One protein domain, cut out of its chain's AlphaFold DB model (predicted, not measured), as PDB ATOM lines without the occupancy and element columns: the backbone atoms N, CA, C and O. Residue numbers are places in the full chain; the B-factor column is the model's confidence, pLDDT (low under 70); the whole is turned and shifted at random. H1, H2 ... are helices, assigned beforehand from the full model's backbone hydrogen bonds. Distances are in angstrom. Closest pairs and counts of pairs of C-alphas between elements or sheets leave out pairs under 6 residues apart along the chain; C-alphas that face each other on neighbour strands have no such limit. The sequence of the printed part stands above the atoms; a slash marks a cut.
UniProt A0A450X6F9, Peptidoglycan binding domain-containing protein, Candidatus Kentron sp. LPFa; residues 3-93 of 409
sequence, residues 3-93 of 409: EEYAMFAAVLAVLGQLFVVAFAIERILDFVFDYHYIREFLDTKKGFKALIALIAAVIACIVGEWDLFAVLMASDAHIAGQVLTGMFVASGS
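AT A GLANCE: This is residues 3 to 93 of the 409 residues of the protein "Peptidoglycan binding domain-containing protein" of Candidatus Kentron sp. LPFa (UniProt A0A450X6F9). One long helix, H1, makes the length of a rod; short H2 turns the chain at its far end, H3 and then H4 fold back along H1, and H5 packs crosswise on H3. The 91 printed residues include five named helices, H1 to H5 in chain order, and no named strand: all helix. The whole is loose, with a radius of gyration of the C-alphas of 15.2 A and spans of 52 by 21 by 18 A.

IN THESE COORDINATES: H1, residues 3 to 33, is 44.1 A long from C-alpha 3 at (-20.268, -15.037, -4.964). H2 is residues 36 to 44, H3 48 to 63 (22.5 A), H4 68 to 73, and H5 79 to 90, ending at C-alpha 90 (-5.410, 6.163, -21.290).

HOW THE PARTS SIT: H1 is the hub. With residues 22 to 33 alone it touches H3, opposite ways at a steep tilt of 43 degrees; the closest C-alphas, Ile 25 and Ala 57, are 7.2 A apart. H3 touches H5, closest C-alphas Val 58 and Gly 86, 4.0 A. Every O i to N i+4 pair is within hydrogen-bond range in H1, H3, H4 and H5, and 4 of 5 in H2.

THE WHOLE: The printed part has no cut, and its links are tight. Residues 71 to 77 are among 28 under pLDDT 70.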
ATOM      1  N   GLU A   3     -20.016 -16.149  -4.022       60.91
ATOM      2  CA  GLU A   3     -20.268 -15.037  -4.964       60.91
ATOM      3  C   GLU A   3     -19.224 -13.908  -4.900       60.91
ATOM      4  O   GLU A   3     -18.757 -13.451  -5.939       60.91
ATOM      5  N   GLU A   4     -18.768 -13.507  -3.707       59.69
ATOM      6  CA  GLU A   4     -17.738 -12.457  -3.569       59.69
ATOM      7  C   GLU A   4     -16.390 -12.862  -4.180       59.69
ATOM      8  O   GLU A   4     -15.723 -12.045  -4.809       59.69
ATOM      9  N   TYR A   5     -16.005 -14.138  -4.062       71.62
ATOM     10  CA  TYR A   5     -14.788 -14.651  -4.697       71.62
ATOM     11  C   TYR A   5     -14.909 -14.708  -6.223       71.62
ATOM     12  O   TYR A   5     -13.923 -14.457  -6.914       71.62
ATOM     13  N   ALA A   6     -16.100 -14.997  -6.755       66.75
ATOM     14  CA  ALA A   6     -16.343 -15.003  -8.194       66.75
ATOM     15  C   ALA A   6     -16.277 -13.584  -8.777       66.75
ATOM     16  O   ALA A   6     -15.617 -13.368  -9.791       66.75
ATOM     17  N   MET A   7     -16.876 -12.605  -8.091       65.69
ATOM     18  CA  MET A   7     -16.790 -11.194  -8.468       65.69
ATOM     19  C   MET A   7     -15.350 -10.676  -8.370       65.69
ATOM     20  O   MET A   7     -14.854 -10.047  -9.301       65.69
ATOM     21  N   PHE A   8     -14.636 -10.995  -7.287       67.88
ATOM     22  CA  PHE A   8     -13.239 -10.596  -7.119       67.88
ATOM     23  C   PHE A   8     -12.326 -11.208  -8.192       67.88
ATOM     24  O   PHE A   8     -11.489 -10.508  -8.759       67.88
ATOM     25  N   ALA A   9     -12.516 -12.487  -8.531       73.00
ATOM     26  CA  ALA A   9     -11.768 -13.141  -9.603       73.00
ATOM     27  C   ALA A   9     -12.086 -12.543 -10.986       73.00
ATOM     28  O   ALA A   9     -11.169 -12.353 -11.784       73.00
ATOM     29  N   ALA A  10     -13.349 -12.199 -11.255       69.00
ATOM     30  CA  ALA A  10     -13.763 -11.550 -12.499       69.00
ATOM     31  C   ALA A  10     -13.156 -10.145 -12.640       69.00
ATOM     32  O   ALA A  10     -12.587  -9.819 -13.680       69.00
ATOM     33  N   VAL A  11     -13.188  -9.342 -11.573       66.94
ATOM     34  CA  VAL A  11     -12.557  -8.015 -11.547       66.94
ATOM     35  C   VAL A  11     -11.044  -8.129 -11.741       66.94
ATOM     36  O   VAL A  11     -10.476  -7.397 -12.547       66.94
ATOM     37  N   LEU A  12     -10.379  -9.073 -11.065       72.00
ATOM     38  CA  LEU A  12      -8.932  -9.264 -11.198       72.00
ATOM     39  C   LEU A  12      -8.535  -9.732 -12.609       72.00
ATOM     40  O   LEU A  12      -7.514  -9.289 -13.135       72.00
ATOM     41  N   ALA A  13      -9.348 -10.580 -13.243       74.00
ATOM     42  CA  ALA A  13      -9.131 -11.024 -14.617       74.00
ATOM     43  C   ALA A  13      -9.244  -9.860 -15.616       74.00
ATOM     44  O   ALA A  13      -8.363  -9.697 -16.462       74.00
ATOM     45  N   VAL A  14     -10.272  -9.015 -15.478       68.00
ATOM     46  CA  VAL A  14     -10.465  -7.840 -16.342       68.00
ATOM     47  C   VAL A  14      -9.360  -6.811 -16.115       68.00
ATOM     48  O   VAL A  14      -8.788  -6.312 -17.077       68.00
ATOM     49  N   LEU A  15      -8.971  -6.540 -14.864       69.00
ATOM     50  CA  LEU A  15      -7.849  -5.642 -14.567       69.00
ATOM     51  C   LEU A  15      -6.516  -6.171 -15.118       69.00
ATOM     52  O   LEU A  15      -5.723  -5.393 -15.648       69.00
ATOM     53  N   GLY A  16      -6.280  -7.486 -15.052       75.31
ATOM     54  CA  GLY A  16      -5.106  -8.120 -15.652       75.31
ATOM     55  C   GLY A  16      -5.077  -7.980 -17.177       75.31
ATOM     56  O   GLY A  16      -4.042  -7.627 -17.742       75.31
ATOM     57  N   GLN A  17      -6.215  -8.184 -17.845       72.88
ATOM     58  CA  GLN A  17      -6.346  -7.978 -19.290       72.88
ATOM     59  C   GLN A  17      -6.147  -6.507 -19.673       72.88
ATOM     60  O   GLN A  17      -5.383  -6.219 -20.593       72.88
ATOM     61  N   LEU A  18      -6.747  -5.574 -18.929       68.56
ATOM     62  CA  LEU A  18      -6.583  -4.138 -19.158       68.56
ATOM     63  C   LEU A  18      -5.134  -3.688 -18.975       68.56
ATOM     64  O   LEU A  18      -4.669  -2.850 -19.740       68.56
ATOM     65  N   PHE A  19      -4.395  -4.265 -18.026       76.06
ATOM     66  CA  PHE A  19      -2.973  -3.971 -17.855       76.06
ATOM     67  C   PHE A  19      -2.139  -4.437 -19.055       76.06
ATOM     68  O   PHE A  19      -1.316  -3.681 -19.570       76.06
ATOM     69  N   VAL A  20      -2.379  -5.658 -19.547       75.94
ATOM     70  CA  VAL A  20      -1.691  -6.189 -20.738       75.94
ATOM     71  C   VAL A  20      -2.004  -5.341 -21.972       75.94
ATOM     72  O   VAL A  20      -1.104  -5.033 -22.752       75.94
ATOM     73  N   VAL A  21      -3.258  -4.924 -22.130       72.75
ATOM     74  CA  VAL A  21      -3.709  -4.063 -23.231       72.75
ATOM     75  C   VAL A  21      -3.096  -2.673 -23.133       72.75
ATOM     76  O   VAL A  21      -2.570  -2.179 -24.125       72.75
ATOM     77  N   ALA A  22      -3.115  -2.057 -21.950       71.44
ATOM     78  CA  ALA A  22      -2.499  -0.758 -21.712       71.44
ATOM     79  C   ALA A  22      -1.010  -0.790 -22.075       71.44
ATOM     80  O   ALA A  22      -0.538   0.058 -22.828       71.44
ATOM     81  N   PHE A  23      -0.301  -1.827 -21.622       77.69
ATOM     82  CA  PHE A  23       1.112  -2.026 -21.925       77.69
ATOM     83  C   PHE A  23       1.362  -2.267 -23.421       77.69
ATOM     84  O   PHE A  23       2.292  -1.702 -23.994       77.69
ATOM     85  N   ALA A  24       0.529  -3.070 -24.087       77.62
ATOM     86  CA  ALA A  24       0.647  -3.316 -25.522       77.62
ATOM     87  C   ALA A  24       0.400  -2.042 -26.345       77.62
ATOM     88  O   ALA A  24       1.167  -1.749 -27.259       77.62
ATOM     89  N   ILE A  25      -0.629  -1.264 -25.998       75.06
ATOM     90  CA  ILE A  25      -0.935   0.019 -26.642       75.06
ATOM     91  C   ILE A  25       0.217   0.997 -26.434       75.06
ATOM     92  O   ILE A  25       0.648   1.619 -27.400       75.06
ATOM     93  N   GLU A  26       0.757   1.093 -25.218       77.00
ATOM     94  CA  GLU A  26       1.916   1.935 -24.923       77.00
ATOM     95  C   GLU A  26       3.118   1.545 -25.794       77.00
ATOM     96  O   GLU A  26       3.663   2.391 -26.495       77.00
ATOM     97  N   ARG A  27       3.477   0.255 -25.859       79.38
ATOM     98  CA  ARG A  27       4.613  -0.219 -26.671       79.38
ATOM     99  C   ARG A  27       4.416  -0.026 -28.176       79.38
ATOM    100  O   ARG A  27       5.373   0.300 -28.876       79.38
ATOM    101  N   ILE A  28       3.200  -0.235 -28.682       81.19
ATOM    102  CA  ILE A  28       2.877  -0.031 -30.101       81.19
ATOM    103  C   ILE A  28       2.915   1.460 -30.438       81.19
ATOM    104  O   ILE A  28       3.498   1.840 -31.451       81.19
ATOM    105  N   LEU A  29       2.314   2.308 -29.602       77.94
ATOM    106  CA  LEU A  29       2.301   3.748 -29.825       77.94
ATOM    107  C   LEU A  29       3.691   4.355 -29.683       77.94
ATOM    108  O   LEU A  29       4.031   5.198 -30.502       77.94
ATOM    109  N   ASP A  30       4.514   3.897 -28.739       77.75
ATOM    110  CA  ASP A  30       5.916   4.311 -28.635       77.75
ATOM    111  C   ASP A  30       6.678   3.981 -29.923       77.75
ATOM    112  O   ASP A  30       7.322   4.854 -30.500       77.75
ATOM    113  N   PHE A  31       6.520   2.763 -30.455       80.38
ATOM    114  CA  PHE A  31       7.129   2.373 -31.730       80.38
ATOM    115  C   PHE A  31       6.642   3.236 -32.908       80.38
ATOM    116  O   PHE A  31       7.438   3.667 -33.745       80.38
ATOM    117  N   VAL A  32       5.337   3.516 -32.978       80.94
ATOM    118  CA  VAL A  32       4.739   4.353 -34.032       80.94
ATOM    119  C   VAL A  32       5.178   5.813 -33.900       80.94
ATOM    120  O   VAL A  32       5.452   6.469 -34.905       80.94
ATOM    121  N   PHE A  33       5.260   6.340 -32.681       80.25
ATOM    122  CA  PHE A  33       5.640   7.726 -32.415       80.25
ATOM    123  C   PHE A  33       7.140   7.972 -32.566       80.25
ATOM    124  O   PHE A  33       7.516   9.104 -32.873       80.25
ATOM    125  N   ASP A  34       7.978   6.945 -32.417       77.44
ATOM    126  CA  ASP A  34       9.417   7.018 -32.695       77.44
ATOM    127  C   ASP A  34       9.762   6.905 -34.186       77.44
ATOM    128  O   ASP A  34      10.897   7.181 -34.586       77.44
ATOM    129  N   TYR A  35       8.787   6.586 -35.043       81.75
ATOM    130  CA  TYR A  35       8.970   6.649 -36.487       81.75
ATOM    131  C   TYR A  35       9.239   8.098 -36.928       81.75
ATOM    132  O   TYR A  35       8.437   8.999 -36.673       81.75
ATOM    133  N   HIS A  36      10.370   8.326 -37.609       72.50
ATOM    134  CA  HIS A  36      10.980   9.655 -37.785       72.50
ATOM    135  C   HIS A  36      10.008  10.743 -38.283       72.50
ATOM    136  O   HIS A  36      10.030  11.860 -37.769       72.50
ATOM    137  N   TYR A  37       9.121  10.399 -39.219       72.62
ATOM    138  CA  TYR A  37       8.156  11.333 -39.811       72.62
ATOM    139  C   TYR A  37       7.020  11.731 -38.853       72.62
ATOM    140  O   TYR A  37       6.535  12.860 -38.863       72.62
ATOM    141  N   ILE A  38       6.584  10.795 -38.008       73.69
ATOM    142  CA  ILE A  38       5.500  11.007 -37.043       73.69
ATOM    143  C   ILE A  38       6.027  11.798 -35.843       73.69
ATOM    144  O   ILE A  38       5.345  12.693 -35.340       73.69
ATOM    145  N   ARG A  39       7.266  11.518 -35.429       73.44
ATOM    146  CA  ARG A  39       7.933  12.217 -34.329       73.44
ATOM    147  C   ARG A  39       8.006  13.726 -34.560       73.44
ATOM    148  O   ARG A  39       7.596  14.491 -33.693       73.44
ATOM    149  N   GLU A  40       8.458  14.144 -35.740       73.81
ATOM    150  CA  GLU A  40       8.654  15.558 -36.085       73.81
ATOM    151  C   GLU A  40       7.329  16.341 -36.129       73.81
ATOM    152  O   GLU A  40       7.237  17.455 -35.605       73.81
ATOM    153  N   PHE A  41       6.267  15.719 -36.659       75.81
ATOM    154  CA  PHE A  41       4.914  16.285 -36.679       75.81
ATOM    155  C   PHE A  41       4.294  16.407 -35.280       75.81
ATOM    156  O   PHE A  41       3.632  17.396 -34.953       75.81
ATOM    157  N   LEU A  42       4.479  15.390 -34.438       69.69
ATOM    158  CA  LEU A  42       3.894  15.380 -33.102       69.69
ATOM    159  C   LEU A  42       4.661  16.271 -32.116       69.69
ATOM    160  O   LEU A  42       4.046  16.814 -31.199       69.69
ATOM    161  N   ASP A  43       5.963  16.483 -32.319       69.88
ATOM    162  CA  ASP A  43       6.758  17.409 -31.504       69.88
ATOM    163  C   ASP A  43       6.424  18.885 -31.810       69.88
ATOM    164  O   ASP A  43       6.529  19.738 -30.925       69.88
ATOM    165  N   THR A  44       5.906  19.196 -33.008       69.75
ATOM    166  CA  THR A  44       5.403  20.544 -33.349       69.75
ATOM    167  C   THR A  44       4.046  20.870 -32.714       69.75
ATOM    168  O   THR A  44       3.700  22.045 -32.573       69.75
ATOM    169  N   LYS A  45       3.259  19.863 -32.304       70.25
ATOM    170  CA  LYS A  45       1.904  20.036 -31.749       70.25
ATOM    171  C   LYS A  45       1.767  19.393 -30.367       70.25
ATOM    172  O   LYS A  45       1.322  18.254 -30.221       70.25
ATOM    173  N   LYS A  46       2.095  20.167 -29.323       59.50
ATOM    174  CA  LYS A  46       1.969  19.743 -27.915       59.50
ATOM    175  C   LYS A  46       0.556  19.218 -27.607       59.50
ATOM    176  O   LYS A  46      -0.429  19.912 -27.836       59.50
ATOM    177  N   GLY A  47       0.474  18.002 -27.062       62.44
ATOM    178  CA  GLY A  47      -0.774  17.356 -26.623       62.44
ATOM    179  C   GLY A  47      -1.412  16.391 -27.632       62.44
ATOM    180  O   GLY A  47      -2.266  15.597 -27.248       62.44
ATOM    181  N   PHE A  48      -0.971  16.378 -28.895       73.19
ATOM    182  CA  PHE A  48      -1.579  15.527 -29.929       73.19
ATOM    183  C   PHE A  48      -1.259  14.029 -29.744       73.19
ATOM    184  O   PHE A  48      -2.127  13.189 -29.970       73.19
ATOM    185  N   LYS A  49      -0.066  13.695 -29.213       70.50
ATOM    186  CA  LYS A  49       0.303  12.329 -28.764       70.50
ATOM    187  C   LYS A  49      -0.718  11.764 -27.767       70.50
ATOM    188  O   LYS A  49      -1.138  10.619 -27.888       70.50
ATOM    189  N   ALA A  50      -1.162  12.606 -26.830       68.62
ATOM    190  CA  ALA A  50      -2.127  12.245 -25.792       68.62
ATOM    191  C   ALA A  50      -3.510  11.933 -26.375       68.62
ATOM    192  O   ALA A  50      -4.158  10.971 -25.974       68.62
ATOM    193  N   LEU A  51      -3.952  12.744 -27.340       73.31
ATOM    194  CA  LEU A  51      -5.247  12.578 -27.990       73.31
ATOM    195  C   LEU A  51      -5.295  11.296 -28.830       73.31
ATOM    196  O   LEU A  51      -6.278  10.564 -28.772       73.31
ATOM    197  N   ILE A  52      -4.222  11.000 -29.570       77.81
ATOM    198  CA  ILE A  52      -4.120   9.765 -30.358       77.81
ATOM    199  C   ILE A  52      -4.107   8.542 -29.434       77.81
ATOM    200  O   ILE A  52      -4.834   7.586 -29.695       77.81
ATOM    201  N   ALA A  53      -3.349   8.589 -28.334       74.81
ATOM    202  CA  ALA A  53      -3.321   7.511 -27.348       74.81
ATOM    203  C   ALA A  53      -4.693   7.270 -26.696       74.81
ATOM    204  O   ALA A  53      -5.122   6.125 -26.568       74.81
ATOM    205  N   LEU A  54      -5.420   8.342 -26.359       78.06
ATOM    206  CA  LEU A  54      -6.777   8.264 -25.818       78.06
ATOM    207  C   LEU A  54      -7.754   7.618 -26.806       78.06
ATOM    208  O   LEU A  54      -8.502   6.717 -26.436       78.06
ATOM    209  N   ILE A  55      -7.738   8.061 -28.065       81.50
ATOM    210  CA  ILE A  55      -8.618   7.522 -29.108       81.50
ATOM    211  C   ILE A  55      -8.294   6.046 -29.364       81.50
ATOM    212  O   ILE A  55      -9.207   5.228 -29.429       81.50
ATOM    213  N   ALA A  56      -7.009   5.687 -29.450       82.31
ATOM    214  CA  ALA A  56      -6.581   4.303 -29.636       82.31
ATOM    215  C   ALA A  56      -7.031   3.399 -28.475       82.31
ATOM    216  O   ALA A  56      -7.548   2.312 -28.722       82.31
ATOM    217  N   ALA A  57      -6.906   3.861 -27.226       80.19
ATOM    218  CA  ALA A  57      -7.352   3.121 -26.045       80.19
ATOM    219  C   ALA A  57      -8.876   2.933 -25.998       80.19
ATOM    220  O   ALA A  57      -9.350   1.835 -25.708       80.19
ATOM    221  N   VAL A  58      -9.647   3.974 -26.329       80.44
ATOM    222  CA  VAL A  58     -11.115   3.894 -26.395       80.44
ATOM    223  C   VAL A  58     -11.566   2.942 -27.502       80.44
ATOM    224  O   VAL A  58     -12.407   2.084 -27.253       80.44
ATOM    225  N   ILE A  59     -10.977   3.030 -28.699       83.69
ATOM    226  CA  ILE A  59     -11.306   2.122 -29.806       83.69
ATOM    227  C   ILE A  59     -10.952   0.677 -29.444       83.69
ATOM    228  O   ILE A  59     -11.764  -0.213 -29.672       83.69
ATOM    229  N   ALA A  60      -9.782   0.436 -28.847       81.25
ATOM    230  CA  ALA A  60      -9.376  -0.904 -28.430       81.25
ATOM    231  C   ALA A  60     -10.340  -1.510 -27.396       81.25
ATOM    232  O   ALA A  60     -10.690  -2.679 -27.520       81.25
ATOM    233  N   CYS A  61     -10.819  -0.719 -26.428       79.94
ATOM    234  CA  CYS A  61     -11.794  -1.193 -25.440       79.94
ATOM    235  C   CYS A  61     -13.173  -1.459 -26.052       79.94
ATOM    236  O   CYS A  61     -13.812  -2.438 -25.684       79.94
ATOM    237  N   ILE A  62     -13.614  -0.641 -27.014       80.38
ATOM    238  CA  ILE A  62     -14.875  -0.878 -27.733       80.38
ATOM    239  C   ILE A  62     -14.780  -2.155 -28.579       80.38
ATOM    240  O   ILE A  62     -15.672  -2.992 -28.523       80.38
ATOM    241  N   VAL A  63     -13.691  -2.337 -29.336       83.62
ATOM    242  CA  VAL A  63     -13.495  -3.516 -30.203       83.62
ATOM    243  C   VAL A  63     -13.287  -4.795 -29.391       83.62
ATOM    244  O   VAL A  63     -13.769  -5.851 -29.789       83.62
ATOM    245  N   GLY A  64     -12.578  -4.714 -28.265       75.56
ATOM    246  CA  GLY A  64     -12.398  -5.834 -27.339       75.56
ATOM    247  C   GLY A  64     -13.611  -6.110 -26.449       75.56
ATOM    248  O   GLY A  64     -13.553  -7.027 -25.636       75.56
ATOM    249  N   GLU A  65     -14.673  -5.305 -26.577       79.12
ATOM    250  CA  GLU A  65     -15.868  -5.297 -25.724       79.12
ATOM    251  C   GLU A  65     -15.561  -5.205 -24.214       79.12
ATOM    252  O   GLU A  65     -16.335  -5.653 -23.368       79.12
ATOM    253  N   TRP A  66     -14.430  -4.599 -23.848       78.75
ATOM    254  CA  TRP A  66     -13.988  -4.502 -22.460       78.75
ATOM    255  C   TRP A  66     -14.703  -3.367 -21.731       78.75
ATOM    256  O   TRP A  66     -14.453  -2.186 -21.981       78.75
ATOM    257  N   ASP A  67     -15.556  -3.740 -20.781       76.25
ATOM    258  CA  ASP A  67     -16.293  -2.815 -19.925       76.25
ATOM    259  C   ASP A  67     -16.043  -3.145 -18.448       76.25
ATOM    260  O   ASP A  67     -16.684  -4.013 -17.851       76.25
ATOM    261  N   LEU A  68     -15.080  -2.447 -17.844       70.50
ATOM    262  CA  LEU A  68     -14.748  -2.631 -16.432       70.50
ATOM    263  C   LEU A  68     -15.904  -2.202 -15.519       70.50
ATOM    264  O   LEU A  68     -16.091  -2.772 -14.445       70.50
ATOM    265  N   PHE A  69     -16.679  -1.201 -15.939       68.50
ATOM    266  CA  PHE A  69     -17.762  -0.641 -15.139       68.50
ATOM    267  C   PHE A  69     -18.981  -1.558 -15.124       68.50
ATOM    268  O   PHE A  69     -19.567  -1.735 -14.060       68.50
ATOM    269  N   ALA A  70     -19.303  -2.206 -16.246       71.75
ATOM    270  CA  ALA A  70     -20.331  -3.244 -16.285       71.75
ATOM    271  C   ALA A  70     -20.010  -4.409 -15.333       71.75
ATOM    272  O   ALA A  70     -20.877  -4.866 -14.592       71.75
ATOM    273  N   VAL A  71     -18.740  -4.827 -15.275       67.62
ATOM    274  CA  VAL A  71     -18.281  -5.895 -14.370       67.62
ATOM    275  C   VAL A  71     -18.307  -5.461 -12.901       67.62
ATOM    276  O   VAL A  71     -18.752  -6.225 -12.049       67.62
ATOM    277  N   LEU A  72     -17.875  -4.235 -12.588       64.19
ATOM    278  CA  LEU A  72     -17.904  -3.696 -11.220       64.19
ATOM    279  C   LEU A  72     -19.324  -3.452 -10.700       64.19
ATOM    280  O   LEU A  72     -19.569  -3.589  -9.504       64.19
ATOM    281  N   MET A  73     -20.244  -3.072 -11.584       69.81
ATOM    282  CA  MET A  73     -21.615  -2.698 -11.228       69.81
ATOM    283  C   MET A  73     -22.625  -3.825 -11.474       69.81
ATOM    284  O   MET A  73     -23.818  -3.612 -11.263       69.81
ATOM    285  N   ALA A  74     -22.155  -5.003 -11.910       64.69
ATOM    286  CA  ALA A  74     -22.974  -6.147 -12.312       64.69
ATOM    287  C   ALA A  74     -24.128  -5.751 -13.257       64.69
ATOM    288  O   ALA A  74     -25.266  -6.193 -13.094       64.69
ATOM    289  N   SER A  75     -23.834  -4.874 -14.220       68.12
ATOM    290  CA  SER A  75     -24.794  -4.354 -15.196       68.12
ATOM    291  C   SER A  75     -24.485  -4.865 -16.600       68.12
ATOM    292  O   SER A  75     -23.368  -5.300 -16.876       68.12
ATOM    293  N   ASP A  76     -25.455  -4.779 -17.508       66.62
ATOM    294  CA  ASP A  76     -25.239  -5.142 -18.909       66.62
ATOM    295  C   ASP A  76     -24.177  -4.238 -19.562       66.62
ATOM    296  O   ASP A  76     -24.045  -3.057 -19.225       66.62
ATOM    297  N   ALA A  77     -23.400  -4.801 -20.492       67.06
ATOM    298  CA  ALA A  77     -22.324  -4.080 -21.165       67.06
ATOM    299  C   ALA A  77     -22.877  -2.910 -21.992       67.06
ATOM    300  O   ALA A  77     -23.796  -3.067 -22.804       67.06
ATOM    301  N   HIS A  78     -22.290  -1.725 -21.817       73.56
ATOM    302  CA  HIS A  78     -22.718  -0.519 -22.515       73.56
ATOM    303  C   HIS A  78     -21.531   0.167 -23.183       73.56
ATOM    304  O   HIS A  78     -20.462   0.324 -22.601       73.56
ATOM    305  N   ILE A  79     -21.750   0.697 -24.389       73.06
ATOM    306  CA  ILE A  79     -20.733   1.472 -25.124       73.06
ATOM    307  C   ILE A  79     -20.186   2.621 -24.254       73.06
ATOM    308  O   ILE A  79     -18.999   2.929 -24.298       73.06
ATOM    309  N   ALA A  80     -21.022   3.217 -23.396       71.75
ATOM    310  CA  ALA A  80     -20.593   4.242 -22.447       71.75
ATOM    311  C   ALA A  80     -19.571   3.726 -21.408       71.75
ATOM    312  O   ALA A  80     -18.608   4.430 -21.109       71.75
ATOM    313  N   GLY A  81     -19.746   2.505 -20.892       72.81
ATOM    314  CA  GLY A  81     -18.816   1.881 -19.945       72.81
ATOM    315  C   GLY A  81     -17.485   1.497 -20.598       72.81
ATOM    316  O   GLY A  81     -16.420   1.737 -20.025       72.81
ATOM    317  N   GLN A  82     -17.518   1.045 -21.855       79.62
ATOM    318  CA  GLN A  82     -16.319   0.779 -22.666       79.62
ATOM    319  C   GLN A  82     -15.517   2.057 -22.959       79.62
ATOM    320  O   GLN A  82     -14.290   2.072 -22.838       79.62
ATOM    321  N   VAL A  83     -16.199   3.166 -23.281       76.31
ATOM    322  CA  VAL A  83     -15.553   4.475 -23.488       76.31
ATOM    323  C   VAL A  83     -14.883   4.958 -22.202       76.31
ATOM    324  O   VAL A  83     -13.719   5.354 -22.233       76.31
ATOM    325  N   LEU A  84     -15.571   4.873 -21.060       73.69
ATOM    326  CA  LEU A  84     -15.007   5.253 -19.762       73.69
ATOM    327  C   LEU A  84     -13.831   4.356 -19.353       73.69
ATOM    328  O   LEU A  84     -12.830   4.858 -18.839       73.69
ATOM    329  N   THR A  85     -13.909   3.054 -19.639       76.19
ATOM    330  CA  THR A  85     -12.811   2.101 -19.417       76.19
ATOM    331  C   THR A  85     -11.589   2.475 -20.264       76.19
ATOM    332  O   THR A  85     -10.482   2.560 -19.735       76.19
ATOM    333  N   GLY A  86     -11.776   2.817 -21.542       75.12
ATOM    334  CA  GLY A  86     -10.700   3.297 -22.416       75.12
ATOM    335  C   GLY A  86     -10.093   4.635 -21.980       75.12
ATOM    336  O   GLY A  86      -8.876   4.813 -22.052       75.12
ATOM    337  N   MET A  87     -10.905   5.559 -21.453       74.06
ATOM    338  CA  MET A  87     -10.410   6.805 -20.852       74.06
ATOM    339  C   MET A  87      -9.579   6.540 -19.590       74.06
ATOM    340  O   MET A  87      -8.553   7.191 -19.390       74.06
ATOM    341  N   PHE A  88      -9.985   5.573 -18.761       73.06
ATOM    342  CA  PHE A  88      -9.230   5.156 -17.580       73.06
ATOM    343  C   PHE A  88      -7.893   4.511 -17.969       73.06
ATOM    344  O   PHE A  88      -6.855   4.905 -17.443       73.06
ATOM    345  N   VAL A  89      -7.885   3.608 -18.953       73.44
ATOM    346  CA  VAL A  89      -6.654   3.002 -19.493       73.44
ATOM    347  C   VAL A  89      -5.697   4.069 -20.037       73.44
ATOM    348  O   VAL A  89      -4.504   4.047 -19.743       73.44
ATOM    349  N   ALA A  90      -6.214   5.062 -20.763       69.62
ATOM    350  CA  ALA A  90      -5.410   6.163 -21.290       69.62
ATOM    351  C   ALA A  90      -4.895   7.137 -20.212       69.62
ATOM    352  O   ALA A  90      -3.891   7.823 -20.437       69.62
ATOM    353  N   SER A  91      -5.553   7.211 -19.047       63.75
ATOM    354  CA  SER A  91      -5.213   8.147 -17.962       63.75
ATOM    355  C   SER A  91      -3.846   7.895 -17.309       63.75
ATOM    356  O   SER A  91      -3.295   8.800 -16.687       63.75
ATOM    357  N   GLY A  92      -3.247   6.718 -17.524       58.84
ATOM    358  CA  GLY A  92      -1.863   6.425 -17.140       58.84
ATOM    359  C   GLY A  92      -0.796   7.162 -17.968       58.84
ATOM    360  O   GLY A  92       0.369   7.182 -17.580       58.84
ATOM    361  N   SER A  93      -1.163   7.799 -19.090       57.84
ATOM    362  CA  SER A  93      -0.215   8.488 -19.978       57.84
ATOM    363  C   SER A  93      -0.001   9.959 -19.573       57.84
ATOM    364  O   SER A  93      -0.921  10.781 -19.574       57.84
TER     365      SER A  93